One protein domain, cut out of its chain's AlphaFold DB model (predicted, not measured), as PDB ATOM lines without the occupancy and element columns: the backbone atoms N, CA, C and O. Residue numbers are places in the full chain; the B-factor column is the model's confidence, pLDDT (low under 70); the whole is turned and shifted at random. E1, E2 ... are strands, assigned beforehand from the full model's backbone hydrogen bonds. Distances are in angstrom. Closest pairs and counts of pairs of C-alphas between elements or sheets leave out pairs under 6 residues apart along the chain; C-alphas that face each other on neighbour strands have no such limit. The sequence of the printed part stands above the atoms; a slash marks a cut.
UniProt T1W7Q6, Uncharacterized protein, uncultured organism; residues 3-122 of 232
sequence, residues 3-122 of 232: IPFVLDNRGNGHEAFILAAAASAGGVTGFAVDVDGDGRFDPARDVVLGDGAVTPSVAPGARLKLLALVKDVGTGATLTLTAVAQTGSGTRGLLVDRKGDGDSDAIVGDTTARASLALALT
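This is residues 3 to 122 of the 232 residues of an uncharacterized protein of uncultured organism (UniProt T1W7Q6). With little regular structure, two small antiparallel sheets, E1 E4 E3 and E2 E5 E6, stand face to face as a sandwich, while long loops reach beyond them. The 120 printed residues have six named strands, E1 to E6 in chain order, and no named helix. The class is all strand, with only 44 residues in named elements. The whole is compact, radius of gyration of the C-alphas 15.1 A, spanning 44 by 30 by 23 A.

E4, residues 63 to 71, has antiparallel neighbours E1, residues 3 to 8, with N 5 and O 66 at 2.9 A, and E3, residues 27 to 33, with N 69 and O 30 at 2.8 A. E5, residues 78 to 85, has antiparallel neighbours E2, residues 17 to 23, with N 20 and O 82 at 2.9 A, and E6, residues 114 to 120, with N 81 and O 117 at 2.8 A. The sheets' strands stand at 36 degrees.

E4 measures 25.9 A. C-alpha 3 is at (50.759, -29.236, -40.142), C-alpha 120 at (40.168, -26.195, -42.277).

The printed part has no cut. Links E3 to E4 and E5 to E6 are long. Residues 74, 75 and 122 have pLDDT under 70.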
ATOM      1  N   ILE A   3      51.814 -29.866 -40.940       88.12
ATOM      2  CA  ILE A   3      50.759 -29.236 -40.142       88.12
ATOM      3  C   ILE A   3      50.971 -29.637 -38.677       88.12
ATOM      4  O   ILE A   3      50.827 -30.826 -38.370       88.12
ATOM      5  N   PRO A   4      51.325 -28.700 -37.781       90.81
ATOM      6  CA  PRO A   4      51.568 -29.019 -36.384       90.81
ATOM      7  C   PRO A   4      50.265 -29.251 -35.621       90.81
ATOM      8  O   PRO A   4      49.260 -28.570 -35.836       90.81
ATOM      9  N   PHE A   5      50.294 -30.199 -34.692       87.75
ATOM     10  CA  PHE A   5      49.219 -30.446 -33.740       87.75
ATOM     11  C   PHE A   5      49.777 -31.019 -32.434       87.75
ATOM     12  O   PHE A   5      50.928 -31.449 -32.350       87.75
ATOM     13  N   VAL A   6      48.955 -30.999 -31.386       89.75
ATOM     14  CA  VAL A   6      49.321 -31.517 -30.065       89.75
ATOM     15  C   VAL A   6      48.365 -32.636 -29.687       89.75
ATOM     16  O   VAL A   6      47.152 -32.512 -29.847       89.75
ATOM     17  N   LEU A   7      48.933 -33.727 -29.187       90.81
ATOM     18  CA  LEU A   7      48.217 -34.868 -28.642       90.81
ATOM     19  C   LEU A   7      48.341 -34.846 -27.118       90.81
ATOM     20  O   LEU A   7      49.449 -34.919 -26.594       90.81
ATOM     21  N   ASP A   8      47.214 -34.775 -26.416       86.38
ATOM     22  CA  ASP A   8      47.164 -34.843 -24.953       86.38
ATOM     23  C   ASP A   8      46.709 -36.237 -24.500       86.38
ATOM     24  O   ASP A   8      45.597 -36.665 -24.824       86.38
ATOM     25  N   ASN A   9      47.516 -36.921 -23.685       88.06
ATOM     26  CA  ASN A   9      47.055 -38.126 -23.002       88.06
ATOM     27  C   ASN A   9      46.271 -37.729 -21.741       88.06
ATOM     28  O   ASN A   9      46.849 -37.409 -20.706       88.06
ATOM     29  N   ARG A  10      44.936 -37.756 -21.820       82.75
ATOM     30  CA  ARG A  10      44.049 -37.527 -20.659       82.75
ATOM     31  C   ARG A  10      43.676 -38.805 -19.903       82.75
ATOM     32  O   ARG A  10      42.850 -38.746 -18.995       82.75
ATOM     33  N   GLY A  11      44.235 -39.945 -20.303       77.56
ATOM     34  CA  GLY A  11      44.108 -41.202 -19.582       77.56
ATOM     35  C   GLY A  11      44.924 -41.208 -18.290       77.56
ATOM     36  O   GLY A  11      45.650 -40.266 -17.970       77.56
ATOM     37  N   ASN A  12      44.786 -42.296 -17.540       79.25
ATOM     38  CA  ASN A  12      45.475 -42.540 -16.274       79.25
ATOM     39  C   ASN A  12      46.659 -43.515 -16.399       79.25
ATOM     40  O   ASN A  12      47.298 -43.786 -15.385       79.25
ATOM     41  N   GLY A  13      46.946 -44.013 -17.605       82.19
ATOM     42  CA  GLY A  13      48.078 -44.892 -17.901       82.19
ATOM     43  C   GLY A  13      48.965 -44.365 -19.028       82.19
ATOM     44  O   GLY A  13      48.611 -43.404 -19.726       82.19
ATOM     45  N   HIS A  14      50.134 -44.979 -19.182       88.88
ATOM     46  CA  HIS A  14      51.028 -44.731 -20.306       88.88
ATOM     47  C   HIS A  14      50.397 -45.241 -21.605       88.88
ATOM     48  O   HIS A  14      49.973 -46.386 -21.691       88.88
ATOM     49  N   GLU A  15      50.354 -44.401 -22.639       92.19
ATOM     50  CA  GLU A  15      49.634 -44.736 -23.870       92.19
ATOM     51  C   GLU A  15      50.424 -44.354 -25.119       92.19
ATOM     52  O   GLU A  15      51.010 -43.273 -25.188       92.19
ATOM     53  N   ALA A  16      50.402 -45.227 -26.121       92.69
ATOM     54  CA  ALA A  16      50.836 -44.911 -27.474       92.69
ATOM     55  C   ALA A  16      49.603 -44.803 -28.374       92.69
ATOM     56  O   ALA A  16      48.628 -45.532 -28.219       92.69
ATOM     57  N   PHE A  17      49.626 -43.895 -29.339       93.56
ATOM     58  CA  PHE A  17      48.465 -43.641 -30.179       93.56
ATOM     59  C   PHE A  17      48.775 -44.003 -31.623       93.56
ATOM     60  O   PHE A  17      49.823 -43.648 -32.156       93.56
ATOM     61  N   ILE A  18      47.838 -44.699 -32.259       94.19
ATOM     62  CA  ILE A  18      47.842 -44.936 -33.696       94.19
ATOM     63  C   ILE A  18      47.214 -43.710 -34.349       94.19
ATOM     64  O   ILE A  18      46.051 -43.380 -34.078       94.19
ATOM     65  N   LEU A  19      47.988 -43.031 -35.188       94.56
ATOM     66  CA  LEU A  19      47.540 -41.845 -35.898       94.56
ATOM     67  C   LEU A  19      47.022 -42.208 -37.288       94.56
ATOM     68  O   LEU A  19      47.603 -43.008 -38.017       94.56
ATOM     69  N   ALA A  20      45.935 -41.561 -37.678       92.56
ATOM     70  CA  ALA A  20      45.413 -41.595 -39.031       92.56
ATOM     71  C   ALA A  20      45.037 -40.182 -39.456       92.56
ATOM     72  O   ALA A  20      44.690 -39.336 -38.630       92.56
ATOM     73  N   ALA A  21      45.098 -39.917 -40.755       91.19
ATOM     74  CA  ALA A  21      44.632 -38.654 -41.286       91.19
ATOM     75  C   ALA A  21      44.096 -38.799 -42.701       91.19
ATOM     76  O   ALA A  21      44.578 -39.612 -43.488       91.19
ATOM     77  N   ALA A  22      43.112 -37.967 -43.015       90.12
ATOM     78  CA  ALA A  22      42.544 -37.840 -44.343       90.12
ATOM     79  C   ALA A  22      42.466 -36.360 -44.712       90.12
ATOM     80  O   ALA A  22      41.979 -35.541 -43.931       90.12
ATOM     81  N   ALA A  23      42.937 -36.025 -45.907       88.94
ATOM     82  CA  ALA A  23      42.733 -34.715 -46.502       88.94
ATOM     83  C   ALA A  23      41.626 -34.822 -47.557       88.94
ATOM     84  O   ALA A  23      41.593 -35.769 -48.337       88.94
ATOM     85  N   SER A  24      40.725 -33.843 -47.586       87.12
ATOM     86  CA  SER A  24      39.670 -33.753 -48.616       87.12
ATOM     87  C   SER A  24      40.211 -33.503 -50.034       87.12
ATOM     88  O   SER A  24      39.520 -33.789 -51.007       87.12
ATOM     89  N   ALA A  25      41.444 -33.008 -50.152       83.19
ATOM     90  CA  ALA A  25      42.203 -32.895 -51.392       83.19
ATOM     91  C   ALA A  25      43.706 -33.023 -51.091       83.19
ATOM     92  O   ALA A  25      44.160 -32.570 -50.039       83.19
ATOM     93  N   GLY A  26      44.474 -33.614 -52.012       83.12
ATOM     94  CA  GLY A  26      45.890 -33.940 -51.805       83.12
ATOM     95  C   GLY A  26      46.098 -35.250 -51.040       83.12
ATOM     96  O   GLY A  26      45.239 -36.130 -51.055       83.12
ATOM     97  N   GLY A  27      47.250 -35.388 -50.380       83.88
ATOM     98  CA  GLY A  27      47.621 -36.596 -49.645       83.88
ATOM     99  C   GLY A  27      48.317 -36.314 -48.315       83.88
ATOM    100  O   GLY A  27      49.081 -35.359 -48.173       83.88
ATOM    101  N   VAL A  28      48.077 -37.192 -47.342       90.06
ATOM    102  CA  VAL A  28      48.892 -37.287 -46.127       90.06
ATOM    103  C   VAL A  28      49.963 -38.339 -46.380       90.06
ATOM    104  O   VAL A  28      49.651 -39.460 -46.772       90.06
ATOM    105  N   THR A  29      51.222 -37.968 -46.185       92.25
ATOM    106  CA  THR A  29      52.378 -38.825 -46.477       92.25
ATOM    107  C   THR A  29      52.990 -39.451 -45.231       92.25
ATOM    108  O   THR A  29      53.828 -40.334 -45.360       92.25
ATOM    109  N   GLY A  30      52.607 -39.000 -44.036       94.25
ATOM    110  CA  GLY A  30      53.081 -39.568 -42.777       94.25
ATOM    111  C   GLY A  30      52.945 -38.606 -41.605       94.25
ATOM    112  O   GLY A  30      52.263 -37.583 -41.693       94.25
ATOM    113  N   PHE A  31      53.630 -38.935 -40.515       97.06
ATOM    114  CA  PHE A  31      53.661 -38.149 -39.287       97.06
ATOM    115  C   PHE A  31      55.082 -38.070 -38.738       97.06
ATOM    116  O   PHE A  31      55.887 -38.969 -38.979       97.06
ATOM    117  N   ALA A  32      55.375 -37.027 -37.970       96.94
ATOM    118  CA  ALA A  32      56.628 -36.896 -37.239       96.94
ATOM    119  C   ALA A  32      56.398 -36.334 -35.832       96.94
ATOM    120  O   ALA A  32      55.410 -35.639 -35.593       96.94
ATOM    121  N   VAL A  33      57.308 -36.636 -34.907       97.25
ATOM    122  CA  VAL A  33      57.430 -35.941 -33.621       97.25
ATOM    123  C   VAL A  33      58.200 -34.649 -33.851       97.25
ATOM    124  O   VAL A  33      59.319 -34.705 -34.356       97.25
ATOM    125  N   ASP A  34      57.589 -33.530 -33.466       94.00
ATOM    126  CA  ASP A  34      58.186 -32.190 -33.494       94.00
ATOM    127  C   ASP A  34      59.084 -32.026 -32.260       94.00
ATOM    128  O   ASP A  34      58.600 -31.734 -31.156       94.00
ATOM    129  N   VAL A  35      60.372 -32.338 -32.416       95.19
ATOM    130  CA  VAL A  35      61.294 -32.480 -31.277       95.19
ATOM    131  C   VAL A  35      61.710 -31.120 -30.731       95.19
ATOM    132  O   VAL A  35      61.792 -30.954 -29.510       95.19
ATOM    133  N   ASP A  36      61.963 -30.146 -31.607       86.44
ATOM    134  CA  ASP A  36      62.336 -28.793 -31.190       86.44
ATOM    135  C   ASP A  36      61.130 -27.857 -31.014       86.44
ATOM    136  O   ASP A  36      61.226 -26.834 -30.325       86.44
ATOM    137  N   GLY A  37      59.949 -28.281 -31.467       85.69
ATOM    138  CA  GLY A  37      58.684 -27.657 -31.136       85.69
ATOM    139  C   GLY A  37      58.397 -26.396 -31.936       85.69
ATOM    140  O   GLY A  37      57.633 -25.561 -31.430       85.69
ATOM    141  N   ASP A  38      59.045 -26.224 -33.090       81.44
ATOM    142  CA  ASP A  38      58.945 -25.035 -33.937       81.44
ATOM    143  C   ASP A  38      57.782 -25.110 -34.951       81.44
ATOM    144  O   ASP A  38      57.457 -24.117 -35.615       81.44
ATOM    145  N   GLY A  39      57.109 -26.265 -35.020       82.19
ATOM    146  CA  GLY A  39      55.961 -26.515 -35.884       82.19
ATOM    147  C   GLY A  39      56.305 -26.703 -37.364       82.19
ATOM    148  O   GLY A  39      55.399 -26.663 -38.207       82.19
ATOM    149  N   ARG A  40      57.582 -26.894 -37.706       84.56
ATOM    150  CA  ARG A  40      58.071 -27.198 -39.054       84.56
ATOM    151  C   ARG A  40      58.753 -28.555 -39.052       84.56
ATOM    152  O   ARG A  40      59.233 -29.010 -38.038       84.56
ATOM    153  N   PHE A  41      58.773 -29.199 -40.217       87.00
ATOM    154  CA  PHE A  41      59.475 -30.469 -40.360       87.00
ATOM    155  C   PHE A  41      60.936 -30.238 -40.751       87.00
ATOM    156  O   PHE A  41      61.197 -29.760 -41.862       87.00
ATOM    157  N   ASP A  42      61.858 -30.630 -39.875       88.75
ATOM    158  CA  ASP A  42      63.295 -30.724 -40.131       88.75
ATOM    159  C   ASP A  42      63.749 -32.195 -40.036       88.75
ATOM    160  O   ASP A  42      63.792 -32.760 -38.943       88.75
ATOM    161  N   PRO A  43      64.157 -32.841 -41.145       88.31
ATOM    162  CA  PRO A  43      64.571 -34.244 -41.129       88.31
ATOM    163  C   PRO A  43      65.836 -34.525 -40.299       88.31
ATOM    164  O   PRO A  43      66.132 -35.688 -40.035       88.31
ATOM    165  N   ALA A  44      66.611 -33.501 -39.922       91.19
ATOM    166  CA  ALA A  44      67.780 -33.658 -39.061       91.19
ATOM    167  C   ALA A  44      67.439 -33.618 -37.561       91.19
ATOM    168  O   ALA A  44      68.269 -34.026 -36.745       91.19
ATOM    169  N   ARG A  45      66.256 -33.111 -37.193       89.12
ATOM    170  CA  ARG A  45      65.845 -32.898 -35.795       89.12
ATOM    171  C   ARG A  45      64.599 -33.680 -35.414       89.12
ATOM    172  O   ARG A  45      64.546 -34.230 -34.316       89.12
ATOM    173  N   ASP A  46      63.635 -33.753 -36.320       95.38
ATOM    174  CA  ASP A  46      62.364 -34.419 -36.097       95.38
ATOM    175  C   ASP A  46      62.433 -35.907 -36.390       95.38
ATOM    176  O   ASP A  46      63.197 -36.391 -37.231       95.38
ATOM    177  N   VAL A  47      61.564 -36.649 -35.709       97.19
ATOM    178  CA  VAL A  47      61.514 -38.105 -35.820       97.19
ATOM    179  C   VAL A  47      60.262 -38.513 -36.574       97.19
ATOM    180  O   VAL A  47      59.154 -38.416 -36.049       97.19
ATOM    181  N   VAL A  48      60.435 -39.002 -37.800       96.62
ATOM    182  CA  VAL A  48      59.341 -39.577 -38.594       96.62
ATOM    183  C   VAL A  48      58.836 -40.854 -37.924       96.62
ATOM    184  O   VAL A  48      59.620 -41.730 -37.558       96.62
ATOM    185  N   LEU A  49      57.518 -40.969 -37.771       95.50
ATOM    186  CA  LEU A  49      56.888 -42.190 -37.279       95.50
ATOM    187  C   LEU A  49      56.905 -43.255 -38.381       95.50
ATOM    188  O   LEU A  49      56.617 -42.959 -39.540       95.50
ATOM    189  N   GLY A  50      57.242 -44.489 -38.008       89.44
ATOM    190  CA  GLY A  50      57.296 -45.619 -38.936       89.44
ATOM    191  C   GLY A  50      55.921 -46.075 -39.433       89.44
ATOM    192  O   GLY A  50      54.883 -45.482 -39.120       89.44
ATOM    193  N   ASP A  51      55.918 -47.173 -40.189       80.81
ATOM    194  CA  ASP A  51      54.702 -47.773 -40.740       80.81
ATOM    195  C   ASP A  51      53.655 -48.031 -39.643       80.81
ATOM    196  O   ASP A  51      53.944 -48.597 -38.588       80.81
ATOM    197  N   GLY A  52      52.422 -47.575 -39.882       83.75
ATOM    198  CA  GLY A  52      51.332 -47.616 -38.900       83.75
ATOM    199  C   GLY A  52      51.217 -46.379 -38.002       83.75
ATOM    200  O   GLY A  52      50.262 -46.302 -37.236       83.75
ATOM    201  N   ALA A  53      52.135 -45.408 -38.117       92.69
ATOM    202  CA  ALA A  53      52.047 -44.088 -37.483       92.69
ATOM    203  C   ALA A  53      51.773 -44.133 -35.965       92.69
ATOM    204  O   ALA A  53      50.944 -43.390 -35.437       92.69
ATOM    205  N   VAL A  54      52.473 -45.033 -35.272       96.50
ATOM    206  CA  VAL A  54      52.367 -45.210 -33.820       96.50
ATOM    207  C   VAL A  54      53.274 -44.208 -33.112       96.50
ATOM    208  O   VAL A  54      54.462 -44.116 -33.425       96.50
ATOM    209  N   THR A  55      52.732 -43.456 -32.157       93.88
ATOM    210  CA  THR A  55      53.525 -42.520 -31.351       93.88
ATOM    211  C   THR A  55      54.410 -43.250 -30.335       93.88
ATOM    212  O   THR A  55      54.094 -44.365 -29.920       93.88
ATOM    213  N   PRO A  56      55.470 -42.601 -29.822       94.75
ATOM    214  CA  PRO A  56      56.063 -42.998 -28.550       94.75
ATOM    215  C   PRO A  56      55.019 -43.031 -27.424       94.75
ATOM    216  O   PRO A  56      53.971 -42.383 -27.514       94.75
ATOM    217  N   SER A  57      55.332 -43.756 -26.348       94.06
ATOM    218  CA  SER A  57      54.501 -43.773 -25.142       94.06
ATOM    219  C   SER A  57      54.435 -42.382 -24.501       94.06
ATOM    220  O   SER A  57      55.463 -41.747 -24.253       94.06
ATOM    221  N   VAL A  58      53.220 -41.920 -24.218       89.81
ATOM    222  CA  VAL A  58      52.906 -40.637 -23.589       89.81
ATOM    223  C   VAL A  58      52.393 -40.903 -22.178       89.81
ATOM    224  O   VAL A  58      51.413 -41.624 -21.993       89.81
ATOM    225  N   ALA A  59      53.042 -40.317 -21.171       87.19
ATOM    226  CA  ALA A  59      52.640 -40.461 -19.772       87.19
ATOM    227  C   ALA A  59      51.253 -39.834 -19.488       87.19
ATOM    228  O   ALA A  59      50.824 -38.938 -20.224       87.19
ATOM    229  N   PRO A  60      50.564 -40.243 -18.407       86.56
ATOM    230  CA  PRO A  60      49.299 -39.637 -17.992       86.56
ATOM    231  C   PRO A  60      49.410 -38.117 -17.815       86.56
ATOM    232  O   PRO A  60      50.317 -37.622 -17.144       86.56
ATOM    233  N   GLY A  61      48.493 -37.361 -18.420       80.81
ATOM    234  CA  GLY A  61      48.472 -35.895 -18.377       80.81
ATOM    235  C   GLY A  61      49.562 -35.204 -19.206       80.81
ATOM    236  O   GLY A  61      49.598 -33.971 -19.251       80.81
ATOM    237  N   ALA A  62      50.447 -35.960 -19.863       84.12
ATOM    238  CA  ALA A  62      51.477 -35.408 -20.729       84.12
ATOM    239  C   ALA A  62      50.931 -35.084 -22.126       84.12
ATOM    240  O   ALA A  62      49.876 -35.562 -22.552       84.12
ATOM    241  N   ARG A  63      51.696 -34.260 -22.843       89.44
ATOM    242  CA  ARG A  63      51.402 -33.832 -24.210       89.44
ATOM    243  C   ARG A  63      52.552 -34.194 -25.137       89.44
ATOM    244  O   ARG A  63      53.711 -34.111 -24.730       89.44
ATOM    245  N   LEU A  64      52.236 -34.522 -26.381       88.38
ATOM    246  CA  LEU A  64      53.200 -34.793 -27.440       88.38
ATOM    247  C   LEU A  64      52.955 -33.834 -28.607       88.38
ATOM    248  O   LEU A  64      51.827 -33.720 -29.093       88.38
ATOM    249  N   LYS A  65      54.003 -33.128 -29.040       92.19
ATOM    250  CA  LYS A  65      53.962 -32.277 -30.235       92.19
ATOM    251  C   LYS A  65      54.236 -33.128 -31.471       92.19
ATOM    252  O   LYS A  65      55.164 -33.936 -31.476       92.19
ATOM    253  N   LEU A  66      53.407 -32.967 -32.492       93.69
ATOM    254  CA  LEU A  66      53.414 -33.799 -33.686       93.69
ATOM    255  C   LEU A  66      53.221 -32.948 -34.938       93.69
ATOM    256  O   LEU A  66      52.612 -31.878 -34.901       93.69
ATOM    257  N   LEU A  67      53.681 -33.482 -36.062       93.69
ATOM    258  CA  LEU A  67      53.506 -32.929 -37.397       93.69
ATOM    259  C   LEU A  67      52.769 -33.945 -38.265       93.69
ATOM    260  O   LEU A  67      53.180 -35.101 -38.354       93.69
ATOM    261  N   ALA A  68      51.711 -33.514 -38.949       92.75
ATOM    262  CA  ALA A  68      51.138 -34.261 -40.064       92.75
ATOM    263  C   ALA A  68      51.848 -33.834 -41.355       92.75
ATOM    264  O   ALA A  68      51.792 -32.664 -41.747       92.75
ATOM    265  N   LEU A  69      52.530 -34.773 -42.011       91.81
ATOM    266  CA  LEU A  69      53.249 -34.528 -43.256       91.81
ATOM    267  C   LEU A  69      52.271 -34.656 -44.421       91.81
ATOM    268  O   LEU A  69      51.621 -35.687 -44.594       91.81
ATOM    269  N   VAL A  70      52.160 -33.599 -45.218       89.38
ATOM    270  CA  VAL A  70      51.183 -33.506 -46.302       89.38
ATOM    271  C   VAL A  70      51.840 -33.129 -47.624       89.38
ATOM    272  O   VAL A  70      52.804 -32.351 -47.672       89.38
ATOM    273  N   LYS A  71      51.282 -33.655 -48.713       85.62
ATOM    274  CA  LYS A  71      51.706 -33.409 -50.089       85.62
ATOM    275  C   LYS A  71      50.500 -33.051 -50.951       85.62
ATOM    276  O   LYS A  71      49.446 -33.662 -50.824       85.62
ATOM    277  N   ASP A  72      50.668 -32.053 -51.813       81.25
ATOM    278  CA  ASP A  72      49.653 -31.604 -52.777       81.25
ATOM    279  C   ASP A  72      48.298 -31.232 -52.138       81.25
ATOM    280  O   ASP A  72      47.257 -31.248 -52.791       81.25
ATOM    281  N   VAL A  73      48.297 -30.890 -50.844       74.62
ATOM    282  CA  VAL A  73      47.102 -30.429 -50.132       74.62
ATOM    283  C   VAL A  73      46.916 -28.942 -50.425       74.62
ATOM    284  O   VAL A  73      47.673 -28.100 -49.941       74.62
ATOM    285  N   GLY A  74      45.946 -28.652 -51.292       63.12
ATOM    286  CA  GLY A  74      45.620 -27.308 -51.761       63.12
ATOM    287  C   GLY A  74      44.809 -26.478 -50.763       63.12
ATOM    288  O   GLY A  74      44.359 -26.953 -49.720       63.12
ATOM    289  N   THR A  75      44.612 -25.208 -51.107       66.88
ATOM    290  CA  THR A  75      43.831 -24.255 -50.313       66.88
ATOM    291  C   THR A  75      42.378 -24.704 -50.150       66.88
ATOM    292  O   THR A  75      41.774 -25.254 -51.070       66.88
ATOM    293  N   GLY A  76      41.802 -24.474 -48.966       71.19
ATOM    294  CA  GLY A  76      40.408 -24.832 -48.681       71.19
ATOM    295  C   GLY A  76      40.176 -26.321 -48.408       71.19
ATOM    296  O   GLY A  76      39.039 -26.715 -48.157       71.19
ATOM    297  N   ALA A  77      41.228 -27.145 -48.412       84.00
ATOM    298  CA  ALA A  77      41.130 -28.528 -47.980       84.00
ATOM    299  C   ALA A  77      40.891 -28.611 -46.463       84.00
ATOM    300  O   ALA A  77      41.556 -27.957 -45.661       84.00
ATOM    301  N   THR A  78      39.975 -29.478 -46.057       86.31
ATOM    302  CA  THR A  78      39.868 -29.948 -44.674       86.31
ATOM    303  C   THR A  78      40.808 -31.131 -44.465       86.31
ATOM    304  O   THR A  78      40.759 -32.094 -45.239       86.31
ATOM    305  N   LEU A  79      41.630 -31.062 -43.417       87.19
ATOM    306  CA  LEU A  79      42.421 -32.169 -42.881       87.19
ATOM    307  C   LEU A  79      41.725 -32.708 -41.630       87.19
ATOM    308  O   LEU A  79      41.495 -31.972 -40.673       87.19
ATOM    309  N   THR A  80      41.400 -33.994 -41.622       89.88
ATOM    310  CA  THR A  80      40.869 -34.689 -40.449       89.88
ATOM    311  C   THR A  80      41.948 -35.597 -39.887       89.88
ATOM    312  O   THR A  80      42.391 -36.517 -40.566       89.88
ATOM    313  N   LEU A  81      42.364 -35.334 -38.651       89.81
ATOM    314  CA  LEU A  81      43.304 -36.142 -37.882       89.81
ATOM    315  C   LEU A  81      42.522 -37.034 -36.923       89.81
ATOM    316  O   LEU A  81      41.531 -36.601 -36.343       89.81
ATOM    317  N   THR A  82      42.963 -38.269 -36.737       89.81
ATOM    318  CA  THR A  82      42.397 -39.210 -35.770       89.81
ATOM    319  C   THR A  82      43.522 -39.847 -34.974       89.81
ATOM    320  O   THR A  82      44.512 -40.292 -35.548       89.81
ATOM    321  N   ALA A  83      43.353 -39.907 -33.658       90.56
ATOM    322  CA  ALA A  83      44.230 -40.637 -32.756       90.56
ATOM    323  C   ALA A  83      43.416 -41.715 -32.039       90.56
ATOM    324  O   ALA A  83      42.328 -41.443 -31.520       90.56
ATOM    325  N   VAL A  84      43.942 -42.937 -32.023       90.06
ATOM    326  CA  VAL A  84      43.326 -44.095 -31.371       90.06
ATOM    327  C   VAL A  84      44.325 -44.697 -30.396       90.06
ATOM    328  O   VAL A  84      45.456 -44.970 -30.785       90.06
ATOM    329  N   ALA A  85      43.913 -44.909 -29.147       89.38
ATOM    330  CA  ALA A  85      44.746 -45.584 -28.154       89.38
ATOM    331  C   ALA A  85      45.113 -47.002 -28.615       89.38
ATOM    332  O   ALA A  85      44.253 -47.750 -29.099       89.38
ATOM    333  N   GLN A  86      46.382 -47.376 -28.456       90.06
ATOM    334  CA  GLN A  86      46.871 -48.697 -28.836       90.06
ATOM    335  C   GLN A  86      46.465 -49.765 -27.812       90.06
ATOM    336  O   GLN A  86      46.284 -50.927 -28.187       90.06
ATOM    337  N   THR A  87      46.267 -49.384 -26.545       85.75
ATOM    338  CA  THR A  87      45.758 -50.295 -25.503       85.75
ATOM    339  C   THR A  87      44.320 -50.756 -25.760       85.75
ATOM    340  O   THR A  87      43.938 -51.835 -25.312       85.75
ATOM    341  N   GLY A  88      43.539 -49.999 -26.539       82.56
ATOM    342  CA  GLY A  88      42.209 -50.385 -27.005       82.56
ATOM    343  C   GLY A  88      41.251 -49.204 -27.153       82.56
ATOM    344  O   GLY A  88      41.405 -48.169 -26.518       82.56
ATOM    345  N   SER A  89      40.230 -49.356 -28.003       88.19
ATOM    346  CA  SER A  89      39.193 -48.337 -28.222       88.19
ATOM    347  C   SER A  89      37.838 -48.952 -28.547       88.19
ATOM    348  O   SER A  89      37.768 -50.062 -29.074       88.19
ATOM    349  N   GLY A  90      36.753 -48.228 -28.264       83.44
ATOM    350  CA  GLY A  90      35.399 -48.722 -28.509       83.44
ATOM    351  C   GLY A  90      34.370 -48.209 -27.511       83.44
ATOM    352  O   GLY A  90      34.454 -47.085 -27.026       83.44
ATOM    353  N   THR A  91      33.361 -49.025 -27.219       86.38
ATOM    354  CA  THR A  91      32.296 -48.676 -26.274       86.38
ATOM    355  C   THR A  91      32.834 -48.480 -24.860       86.38
ATOM    356  O   THR A  91      33.695 -49.232 -24.404       86.38
ATOM    357  N   ARG A  92      32.272 -47.502 -24.141       85.50
ATOM    358  CA  ARG A  92      32.536 -47.292 -22.713       85.50
ATOM    359  C   ARG A  92      32.362 -48.603 -21.938       85.50
ATOM    360  O   ARG A  92      31.373 -49.309 -22.126       85.50
ATOM    361  N   GLY A  93      33.298 -48.890 -21.040       84.06
ATOM    362  CA  GLY A  93      33.294 -50.082 -20.195       84.06
ATOM    363  C   GLY A  93      33.839 -51.335 -20.880       84.06
ATOM    364  O   GLY A  93      33.863 -52.385 -20.245       84.06
ATOM    365  N   LEU A  94      34.291 -51.244 -22.138       86.75
ATOM    366  CA  LEU A  94      35.027 -52.334 -22.774       86.75
ATOM    367  C   LEU A  94      36.304 -52.605 -21.975       86.75
ATOM    368  O   LEU A  94      37.157 -51.725 -21.858       86.75
ATOM    369  N   LEU A  95      36.411 -53.820 -21.447       89.44
ATOM    370  CA  LEU A  95      37.612 -54.331 -20.807       89.44
ATOM    371  C   LEU A  95      38.531 -54.926 -21.874       89.44
ATOM    372  O   LEU A  95      38.082 -55.690 -22.732       89.44
ATOM    373  N   VAL A  96      39.809 -54.570 -21.813       87.62
ATOM    374  CA  VAL A  96      40.855 -55.093 -22.685       87.62
ATOM    375  C   VAL A  96      41.914 -55.755 -21.813       87.62
ATOM    376  O   VAL A  96      42.658 -55.091 -21.091       87.62
ATOM    377  N   ASP A  97      41.922 -57.084 -21.873       89.50
ATOM    378  CA  ASP A  97      42.719 -57.958 -21.015       89.50
ATOM    379  C   ASP A  97      44.219 -57.648 -21.134       89.50
ATOM    380  O   ASP A  97      44.770 -57.613 -22.242       89.50
ATOM    381  N   ARG A  98      44.865 -57.408 -19.985       87.00
ATOM    382  CA  ARG A  98      46.322 -57.199 -19.845       87.00
ATOM    383  C   ARG A  98      46.935 -56.104 -20.728       87.00
ATOM    384  O   ARG A  98      48.104 -56.193 -21.112       87.00
ATOM    385  N   LYS A  99      46.153 -55.097 -21.122       86.06
ATOM    386  CA  LYS A  99      46.630 -53.965 -21.940       86.06
ATOM    387  C   LYS A  99      46.908 -52.688 -21.157       86.06
ATOM    388  O   LYS A  99      47.424 -51.746 -21.744       86.06
ATOM    389  N   GLY A 100      46.575 -52.642 -19.874       82.94
ATOM    390  CA  GLY A 100      46.929 -51.549 -18.980       82.94
ATOM    391  C   GLY A 100      48.378 -51.626 -18.494       82.94
ATOM    392  O   GLY A 100      49.100 -52.598 -18.727       82.94
ATOM    393  N   ASP A 101      48.799 -50.587 -17.776       81.62
ATOM    394  CA  ASP A 101      50.142 -50.508 -17.204       81.62
ATOM    395  C   ASP A 101      50.404 -51.673 -16.239       81.62
ATOM    396  O   ASP A 101      49.531 -52.070 -15.459       81.62
ATOM    397  N   GLY A 102      51.617 -52.227 -16.285       85.88
ATOM    398  CA  GLY A 102      52.015 -53.335 -15.412       85.88
ATOM    399  C   GLY A 102      51.187 -54.611 -15.608       85.88
ATOM    400  O   GLY A 102      50.935 -55.310 -14.630       85.88
ATOM    401  N   ASP A 103      50.757 -54.894 -16.844       83.19
ATOM    402  CA  ASP A 103      49.900 -56.030 -17.227       83.19
ATOM    403  C   ASP A 103      48.500 -56.033 -16.582       83.19
ATOM    404  O   ASP A 103      47.835 -57.073 -16.515       83.19
ATOM    405  N   SER A 104      48.036 -54.878 -16.099       86.38
ATOM    406  CA  SER A 104      46.652 -54.717 -15.650       86.38
ATOM    407  C   SER A 104      45.677 -54.714 -16.829       86.38
ATOM    408  O   SER A 104      46.067 -54.563 -17.986       86.38
ATOM    409  N   ASP A 105      44.388 -54.872 -16.554       86.94
ATOM    410  CA  ASP A 105      43.363 -54.712 -17.584       86.94
ATOM    411  C   ASP A 105      43.132 -53.231 -17.883       86.94
ATOM    412  O   ASP A 105      43.030 -52.404 -16.971       86.94
ATOM    413  N   ALA A 106      43.000 -52.890 -19.164       86.25
ATOM    414  CA  ALA A 106      42.569 -51.559 -19.574       86.25
ATOM    415  C   ALA A 106      41.038 -51.510 -19.661       86.25
ATOM    416  O   ALA A 106      40.397 -52.471 -20.086       86.25
ATOM    417  N   ILE A 107      40.436 -50.379 -19.293       83.69
ATOM    418  CA  ILE A 107      38.994 -50.151 -19.449       83.69
ATOM    419  C   ILE A 107      38.781 -48.887 -20.275       83.69
ATOM    420  O   ILE A 107      39.275 -47.813 -19.931       83.69
ATOM    421  N   VAL A 108      37.999 -48.998 -21.350       83.31
ATOM    422  CA  VAL A 108      37.660 -47.854 -22.202       83.31
ATOM    423  C   VAL A 108      36.700 -46.912 -21.469       83.31
ATOM    424  O   VAL A 108      35.597 -47.297 -21.077       83.31
ATOM    425  N   GLY A 109      37.114 -45.657 -21.298       76.06
ATOM    426  CA  GLY A 109      36.312 -44.604 -20.672       76.06
ATOM    427  C   GLY A 109      35.321 -43.915 -21.619       76.06
ATOM    428  O   GLY A 109      35.079 -44.348 -22.745       76.06
ATOM    429  N   ASP A 110      34.768 -42.787 -21.169       76.50
ATOM    430  CA  ASP A 110      33.737 -42.020 -21.893       76.50
ATOM    431  C   ASP A 110      34.206 -41.431 -23.230       76.50
ATOM    432  O   ASP A 110      33.400 -41.172 -24.118       76.50
ATOM    433  N   THR A 111      35.514 -41.250 -23.408       76.94
ATOM    434  CA  THR A 111      36.103 -40.741 -24.655       76.94
ATOM    435  C   THR A 111      36.195 -41.805 -25.746       76.94
ATOM    436  O   THR A 111      36.678 -41.516 -26.837       76.94
ATOM    437  N   THR A 112      35.794 -43.054 -25.471       85.31
ATOM    438  CA  THR A 112      35.938 -44.210 -26.379       85.31
ATOM    439  C   THR A 112      37.385 -44.520 -26.790       85.31
ATOM    440  O   THR A 112      37.617 -45.336 -27.682       85.31
ATOM    441  N   ALA A 113      38.358 -43.872 -26.133       81.44
ATOM    442  CA  ALA A 113      39.783 -43.890 -26.459       81.44
ATOM    443  C   ALA A 113      40.094 -43.526 -27.930       81.44
ATOM    444  O   ALA A 113      41.043 -44.029 -28.538       81.44
ATOM    445  N   ARG A 114      39.264 -42.644 -28.505       85.25
ATOM    446  CA  ARG A 114      39.429 -42.075 -29.847       85.25
ATOM    447  C   ARG A 114      39.207 -40.574 -29.806       85.25
ATOM    448  O   ARG A 114      38.266 -40.098 -29.177       85.25
ATOM    449  N   ALA A 115      40.042 -39.837 -30.522       78.69
ATOM    450  CA  ALA A 115      39.878 -38.405 -30.723       78.69
ATOM    451  C   ALA A 115      39.991 -38.080 -32.210       78.69
ATOM    452  O   ALA A 115      40.799 -38.682 -32.917       78.69
ATOM    453  N   SER A 116      39.188 -37.126 -32.675       85.06
ATOM    454  CA  SER A 116      39.262 -36.607 -34.037       85.06
ATOM    455  C   SER A 116      39.300 -35.085 -34.016       85.06
ATOM    456  O   SER A 116      38.596 -34.452 -33.227       85.06
ATOM    457  N   LEU A 117      40.142 -34.513 -34.869       77.25
ATOM    458  CA  LEU A 117      40.324 -33.077 -35.038       77.25
ATOM    459  C   LEU A 117      40.199 -32.749 -36.525       77.25
ATOM    460  O   LEU A 117      40.967 -33.260 -37.338       77.25
ATOM    461  N   ALA A 118      39.249 -31.889 -36.881       84.06
ATOM    462  CA  ALA A 118      39.098 -31.382 -38.239       84.06
ATOM    463  C   ALA A 118      39.642 -29.952 -38.320       84.06
ATOM    464  O   ALA A 118      39.195 -29.064 -37.596       84.06
ATOM    465  N   LEU A 119      40.603 -29.746 -39.211       79.31
ATOM    466  CA  LEU A 119      41.271 -28.476 -39.458       79.31
ATOM    467  C   LEU A 119      40.907 -28.024 -40.869       79.31
ATOM    468  O   LEU A 119      41.227 -28.707 -41.842       79.31
ATOM    469  N   ALA A 120      40.256 -26.870 -40.991       79.81
ATOM    470  CA  ALA A 120      40.168 -26.195 -42.277       79.81
ATOM    471  C   ALA A 120      41.536 -25.572 -42.566       79.81
ATOM    472  O   ALA A 120      41.977 -24.680 -41.839       79.81
ATOM    473  N   LEU A 121      42.218 -26.052 -43.604       74.94
ATOM    474  CA  LEU A 121      43.490 -25.483 -44.018       74.94
ATOM    475  C   LEU A 121      43.197 -24.192 -44.777       74.94
ATOM    476  O   LEU A 121      42.874 -24.176 -45.970       74.94
ATOM    477  N   THR A 122      43.269 -23.088 -44.044       60.41
ATOM    478  CA  THR A 122      43.338 -21.771 -44.656       60.41
ATOM    479  C   THR A 122      44.697 -21.628 -45.333       60.41
ATOM    480  O   THR A 122      45.661 -22.292 -44.940       60.41
TER     481      THR A 122